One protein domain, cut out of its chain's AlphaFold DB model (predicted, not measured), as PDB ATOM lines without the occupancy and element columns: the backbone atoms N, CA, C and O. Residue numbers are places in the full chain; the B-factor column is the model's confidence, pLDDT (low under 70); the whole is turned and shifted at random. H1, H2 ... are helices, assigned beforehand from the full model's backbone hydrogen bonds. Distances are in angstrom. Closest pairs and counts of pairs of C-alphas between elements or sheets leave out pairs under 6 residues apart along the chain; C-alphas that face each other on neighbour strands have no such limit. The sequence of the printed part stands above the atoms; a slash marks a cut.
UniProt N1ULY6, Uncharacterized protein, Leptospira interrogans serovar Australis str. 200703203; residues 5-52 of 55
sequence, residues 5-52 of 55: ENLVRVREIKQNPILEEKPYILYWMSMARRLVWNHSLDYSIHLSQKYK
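Overview. This is residues 5 to 52 of the 55 residues of an uncharacterized protein of Leptospira interrogans serovar Australis str. 200703203 (UniProt N1ULY6). Little regular structure is here: a long loop swings out from the short helix H1 and folds back beside the one longer helix, H2, with residues 11 to 16 sticking out. The 48 printed residues, with two named helices in the order H1, H2 and no named strand, are all helix by class, though under half are in named elements. The whole is only just compact, close to loose, with a radius of gyration of the C-alphas of 11.2 A and spans of 29 by 21 by 20 A.

Arrangement. Start at H1, residues 5 to 9, and look across to H2, residues 39 to 50: they are close but not clearly touching, the closest C-alphas being those of Asn 6 and His 39, 7.6 A apart. In H2 every O i to N i+4 pair is within hydrogen-bond range; in H1 0 of 1 is, beside 2 of 2 O i to N i+3 pairs.

Along the chain. Find C-alpha 5 at (-0.701, -40.909, 7.187); from there H1 runs 8.4 A to Arg 9. H2 runs 16.1 A from C-alpha 39 at (3.781, -41.494, -3.046) to C-alpha 50 at (4.962, -26.301, 2.093).

Size, cuts and confidence. The C-alphas farthest apart, of Gln 15 and Val 36, are 29.3 A apart. The link from H1 to H2 is long, 29 residues. The printed part has no cut, and no printed residue is under 70 in pLDDT.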
ATOM      1  N   GLU A   5      -1.059 -39.526   6.835       88.50
ATOM      2  CA  GLU A   5      -0.701 -40.909   7.187       88.50
ATOM      3  C   GLU A   5       0.490 -41.422   6.359       88.50
ATOM      4  O   GLU A   5       1.243 -42.279   6.816       88.50
ATOM      5  N   ASN A   6       0.731 -40.857   5.168       87.88
ATOM      6  CA  ASN A   6       1.859 -41.242   4.317       87.88
ATOM      7  C   ASN A   6       3.216 -40.747   4.835       87.88
ATOM      8  O   ASN A   6       4.240 -41.187   4.311       87.88
ATOM      9  N   LEU A   7       3.260 -39.903   5.875       86.62
ATOM     10  CA  LEU A   7       4.522 -39.515   6.517       86.62
ATOM     11  C   LEU A   7       5.296 -40.724   7.054       86.62
ATOM     12  O   LEU A   7       6.521 -40.704   7.030       86.62
ATOM     13  N   VAL A   8       4.609 -41.808   7.443       90.81
ATOM     14  CA  VAL A   8       5.258 -43.052   7.902       90.81
ATOM     15  C   VAL A   8       6.147 -43.697   6.827       90.81
ATOM     16  O   VAL A   8       7.032 -44.489   7.138       90.81
ATOM     17  N   ARG A   9       5.922 -43.362   5.548       87.50
ATOM     18  CA  ARG A   9       6.675 -43.882   4.395       87.50
ATOM     19  C   ARG A   9       7.910 -43.045   4.061       87.50
ATOM     20  O   ARG A   9       8.657 -43.409   3.154       87.50
ATOM     21  N   VAL A  10       8.105 -41.914   4.737       90.75
ATOM     22  CA  VAL A  10       9.202 -40.983   4.473       90.75
ATOM     23  C   VAL A  10      10.293 -41.180   5.513       90.75
ATOM     24  O   VAL A  10      10.031 -41.221   6.711       90.75
ATOM     25  N   ARG A  11      11.539 -41.257   5.046       90.25
ATOM     26  CA  ARG A  11      12.722 -41.279   5.903       90.25
ATOM     27  C   ARG A  11      13.704 -40.211   5.446       90.25
ATOM     28  O   ARG A  11      14.093 -40.188   4.281       90.25
ATOM     29  N   GLU A  12      14.124 -39.356   6.369       88.69
ATOM     30  CA  GLU A  12      15.193 -38.391   6.122       88.69
ATOM     31  C   GLU A  12      16.554 -39.098   6.161       88.69
ATOM     32  O   GLU A  12      16.835 -39.886   7.062       88.69
ATOM     33  N   ILE A  13      17.389 -38.847   5.149       86.44
ATOM     34  CA  ILE A  13      18.698 -39.509   4.983       86.44
ATOM     35  C   ILE A  13      19.855 -38.572   5.389       86.44
ATOM     36  O   ILE A  13      20.936 -39.044   5.732       86.44
ATOM     37  N   LYS A  14      19.647 -37.247   5.380       82.81
ATOM     38  CA  LYS A  14      20.653 -36.224   5.727       82.81
ATOM     39  C   LYS A  14      20.091 -35.224   6.735       82.81
ATOM     40  O   LYS A  14      18.889 -34.981   6.736       82.81
ATOM     41  N   GLN A  15      20.972 -34.589   7.512       71.94
ATOM     42  CA  GLN A  15      20.633 -33.365   8.243       71.94
ATOM     43  C   GLN A  15      20.381 -32.244   7.222       71.94
ATOM     44  O   GLN A  15      21.245 -31.965   6.392       71.94
ATOM     45  N   ASN A  16      19.188 -31.645   7.264       79.69
ATOM     46  CA  ASN A  16      18.694 -30.595   6.358       79.69
ATOM     47  C   ASN A  16      18.502 -31.038   4.891       79.69
ATOM     48  O   ASN A  16      19.208 -30.577   3.993       79.69
ATOM     49  N   PRO A  17      17.515 -31.908   4.608       82.12
ATOM     50  CA  PRO A  17      17.228 -32.357   3.244       82.12
ATOM     51  C   PRO A  17      16.632 -31.261   2.342       82.12
ATOM     52  O   PRO A  17      16.593 -31.437   1.125       82.12
ATOM     53  N   ILE A  18      16.170 -30.143   2.914       87.12
ATOM     54  CA  ILE A  18      15.537 -29.033   2.195       87.12
ATOM     55  C   ILE A  18      16.395 -27.777   2.324       87.12
ATOM     56  O   ILE A  18      16.685 -27.321   3.425       87.12
ATOM     57  N   LEU A  19      16.758 -27.194   1.181       88.62
ATOM     58  CA  LEU A  19      17.417 -25.892   1.115       88.62
ATOM     59  C   LEU A  19      16.348 -24.809   0.921       88.62
ATOM     60  O   LEU A  19      15.787 -24.663  -0.169       88.62
ATOM     61  N   GLU A  20      16.036 -24.052   1.974       87.00
ATOM     62  CA  GLU A  20      14.950 -23.057   1.970       87.00
ATOM     63  C   GLU A  20      15.176 -21.882   1.006       87.00
ATOM     64  O   GLU A  20      14.215 -21.349   0.461       87.00
ATOM     65  N   GLU A  21      16.422 -21.562   0.673       88.19
ATOM     66  CA  GLU A  21      16.741 -20.478  -0.267       88.19
ATOM     67  C   GLU A  21      16.647 -20.892  -1.743       88.19
ATOM     68  O   GLU A  21      16.565 -20.052  -2.638       88.19
ATOM     69  N   LYS A  22      16.682 -22.198  -2.041       91.38
ATOM     70  CA  LYS A  22      16.698 -22.686  -3.429       91.38
ATOM     71  C   LYS A  22      15.285 -22.745  -4.007       91.38
ATOM     72  O   LYS A  22      14.387 -23.174  -3.302       91.38
ATOM     73  N   PRO A  23      15.053 -22.398  -5.279       92.31
ATOM     74  CA  PRO A  23      13.693 -22.244  -5.801       92.31
ATOM     75  C   PRO A  23      12.945 -23.551  -6.096       92.31
ATOM     76  O   PRO A  23      11.740 -23.495  -6.300       92.31
ATOM     77  N   TYR A  24      13.609 -24.712  -6.112       93.25
ATOM     78  CA  TYR A  24      13.018 -25.974  -6.580       93.25
ATOM     79  C   TYR A  24      13.199 -27.121  -5.581       93.25
ATOM     80  O   TYR A  24      14.181 -27.164  -4.836       93.25
ATOM     81  N   ILE A  25      12.276 -28.086  -5.627       92.12
ATOM     82  CA  ILE A  25      12.420 -29.411  -5.010       92.12
ATOM     83  C   ILE A  25      12.833 -30.409  -6.091       92.12
ATOM     84  O   ILE A  25      12.164 -30.533  -7.114       92.12
ATOM     85  N   LEU A  26      13.913 -31.155  -5.856       91.94
ATOM     86  CA  LEU A  26      14.345 -32.212  -6.767       91.94
ATOM     87  C   LEU A  26      13.723 -33.550  -6.361       91.94
ATOM     88  O   LEU A  26      14.028 -34.088  -5.295       91.94
ATOM     89  N   TYR A  27      12.896 -34.112  -7.239       92.50
ATOM     90  CA  TYR A  27      12.418 -35.485  -7.122       92.50
ATOM     91  C   TYR A  27      13.252 -36.412  -8.012       92.50
ATOM     92  O   TYR A  27      13.161 -36.366  -9.237       92.50
ATOM     93  N   TRP A  28      14.061 -37.277  -7.395       91.31
ATOM     94  CA  TRP A  28      14.839 -38.279  -8.120       91.31
ATOM     95  C   TRP A  28      14.034 -39.572  -8.288       91.31
ATOM     96  O   TRP A  28      13.871 -40.355  -7.349       91.31
ATOM     97  N   MET A  29      13.544 -39.817  -9.500       92.69
ATOM     98  CA  MET A  29      12.774 -41.017  -9.821       92.69
ATOM     99  C   MET A  29      13.704 -42.187 -10.170       92.69
ATOM    100  O   MET A  29      14.450 -42.123 -11.141       92.69
ATOM    101  N   SER A  30      13.648 -43.272  -9.390       89.12
ATOM    102  CA  SER A  30      14.418 -44.501  -9.647       89.12
ATOM    103  C   SER A  30      13.519 -45.673 -10.068       89.12
ATOM    104  O   SER A  30      13.528 -46.075 -11.228       89.12
ATOM    105  N   MET A  31      12.708 -46.206  -9.148       87.44
ATOM    106  CA  MET A  31      11.870 -47.390  -9.402       87.44
ATOM    107  C   MET A  31      10.448 -47.050  -9.868       87.44
ATOM    108  O   MET A  31       9.917 -47.693 -10.772       87.44
ATOM    109  N   ALA A  32       9.810 -46.046  -9.263       84.38
ATOM    110  CA  ALA A  32       8.411 -45.713  -9.531       84.38
ATOM    111  C   ALA A  32       8.271 -44.803 -10.764       84.38
ATOM    112  O   ALA A  32       7.991 -43.614 -10.636       84.38
ATOM    113  N   ARG A  33       8.453 -45.369 -11.966       87.50
ATOM    114  CA  ARG A  33       8.344 -44.667 -13.265       87.50
ATOM    115  C   ARG A  33       6.901 -44.368 -13.681       87.50
ATOM    116  O   ARG A  33       6.448 -44.787 -14.740       87.50
ATOM    117  N   ARG A  34       6.157 -43.691 -12.808       91.38
ATOM    118  CA  ARG A  34       4.763 -43.289 -13.029       91.38
ATOM    119  C   ARG A  34       4.477 -41.952 -12.355       91.38
ATOM    120  O   ARG A  34       5.004 -41.673 -11.279       91.38
ATOM    121  N   LEU A  35       3.620 -41.155 -12.987       90.06
ATOM    122  CA  LEU A  35       3.169 -39.859 -12.466       90.06
ATOM    123  C   LEU A  35       1.949 -39.989 -11.544       90.06
ATOM    124  O   LEU A  35       1.693 -39.121 -10.721       90.06
ATOM    125  N   VAL A  36       1.212 -41.093 -11.664       89.44
ATOM    126  CA  VAL A  36      -0.007 -41.360 -10.899       89.44
ATOM    127  C   VAL A  36       0.272 -42.454  -9.870       89.44
ATOM    128  O   VAL A  36       1.006 -43.406 -10.144       89.44
ATOM    129  N   TRP A  37      -0.292 -42.301  -8.669       87.81
ATOM    130  CA  TRP A  37      -0.119 -43.227  -7.536       87.81
ATOM    131  C   TRP A  37       1.361 -43.440  -7.180       87.81
ATOM    132  O   TRP A  37       1.850 -44.564  -6.998       87.81
ATOM    133  N   ASN A  38       2.098 -42.331  -7.136       92.25
ATOM    134  CA  ASN A  38       3.505 -42.279  -6.778       92.25
ATOM    135  C   ASN A  38       3.658 -41.454  -5.499       92.25
ATOM    136  O   ASN A  38       3.750 -40.231  -5.545       92.25
ATOM    137  N   HIS A  39       3.707 -42.141  -4.356       91.44
ATOM    138  CA  HIS A  39       3.781 -41.494  -3.046       91.44
ATOM    139  C   HIS A  39       5.008 -40.592  -2.886       91.44
ATOM    140  O   HIS A  39       4.927 -39.573  -2.205       91.44
ATOM    141  N   SER A  40       6.138 -40.947  -3.504       91.75
ATOM    142  CA  SER A  40       7.346 -40.123  -3.447       91.75
ATOM    143  C   SER A  40       7.157 -38.819  -4.221       91.75
ATOM    144  O   SER A  40       7.511 -37.764  -3.706       91.75
ATOM    145  N   LEU A  41       6.532 -38.878  -5.402       93.44
ATOM    146  CA  LEU A  41       6.179 -37.684  -6.172       93.44
ATOM    147  C   LEU A  41       5.137 -36.824  -5.443       93.44
ATOM    148  O   LEU A  41       5.323 -35.614  -5.324       93.44
ATOM    149  N   ASP A  42       4.077 -37.438  -4.906       93.69
ATOM    150  CA  ASP A  42       3.069 -36.740  -4.096       93.69
ATOM    151  C   ASP A  42       3.720 -35.996  -2.916       93.69
ATOM    152  O   ASP A  42       3.368 -34.851  -2.626       93.69
ATOM    153  N   TYR A  43       4.696 -36.623  -2.251       92.94
ATOM    154  CA  TYR A  43       5.433 -35.999  -1.157       92.94
ATOM    155  C   TYR A  43       6.340 -34.854  -1.631       92.94
ATOM    156  O   TYR A  43       6.375 -33.804  -0.992       92.94
ATOM    157  N   SER A  44       7.024 -35.000  -2.768       92.94
ATOM    158  CA  SER A  44       7.818 -33.913  -3.358       92.94
ATOM    159  C   SER A  44       6.962 -32.693  -3.716       92.94
ATOM    160  O   SER A  44       7.372 -31.565  -3.444       92.94
ATOM    161  N   ILE A  45       5.750 -32.900  -4.241       93.12
ATOM    162  CA  ILE A  45       4.790 -31.816  -4.508       93.12
ATOM    163  C   ILE A  45       4.339 -31.162  -3.196       93.12
ATOM    164  O   ILE A  45       4.329 -29.935  -3.093       93.12
ATOM    165  N   HIS A  46       4.015 -31.960  -2.174       92.94
ATOM    166  CA  HIS A  46       3.669 -31.442  -0.849       92.94
ATOM    167  C   HIS A  46       4.786 -30.570  -0.260       92.94
ATOM    168  O   HIS A  46       4.509 -29.487   0.256       92.94
ATOM    169  N   LEU A  47       6.045 -31.005  -0.363       91.81
ATOM    170  CA  LEU A  47       7.199 -30.214   0.067       91.81
ATOM    171  C   LEU A  47       7.301 -28.907  -0.719       91.81
ATOM    172  O   LEU A  47       7.508 -27.855  -0.120       91.81
ATOM    173  N   SER A  48       7.107 -28.957  -2.035       93.12
ATOM    174  CA  SER A  48       7.135 -27.754  -2.866       93.12
ATOM    175  C   SER A  48       6.099 -26.724  -2.401       93.12
ATOM    176  O   SER A  48       6.434 -25.567  -2.157       93.12
ATOM    177  N   GLN A  49       4.866 -27.166  -2.134       92.25
ATOM    178  CA  GLN A  49       3.801 -26.313  -1.595       92.25
ATOM    179  C   GLN A  49       4.135 -25.782  -0.193       92.25
ATOM    180  O   GLN A  49       3.997 -24.586   0.065       92.25
ATOM    181  N   LYS A  50       4.607 -26.654   0.710       91.56
ATOM    182  CA  LYS A  50       4.962 -26.301   2.093       91.56
ATOM    183  C   LYS A  50       6.045 -25.223   2.148       91.56
ATOM    184  O   LYS A  50       5.944 -24.299   2.950       91.56
ATOM    185  N   TYR A  51       7.057 -25.339   1.294       91.38
ATOM    186  CA  TYR A  51       8.201 -24.430   1.252       91.38
ATOM    187  C   TYR A  51       8.090 -23.354   0.157       91.38
ATOM    188  O   TYR A  51       9.079 -22.678  -0.120       91.38
ATOM    189  N   LYS A  52       6.907 -23.194  -0.461       91.94
ATOM    190  CA  LYS A  52       6.615 -22.205  -1.518       91.94
ATOM    191  C   LYS A  52       7.648 -22.210  -2.654       91.94
ATOM    192  O   LYS A  52       8.120 -21.163  -3.091       91.94
TER     193      LYS A  52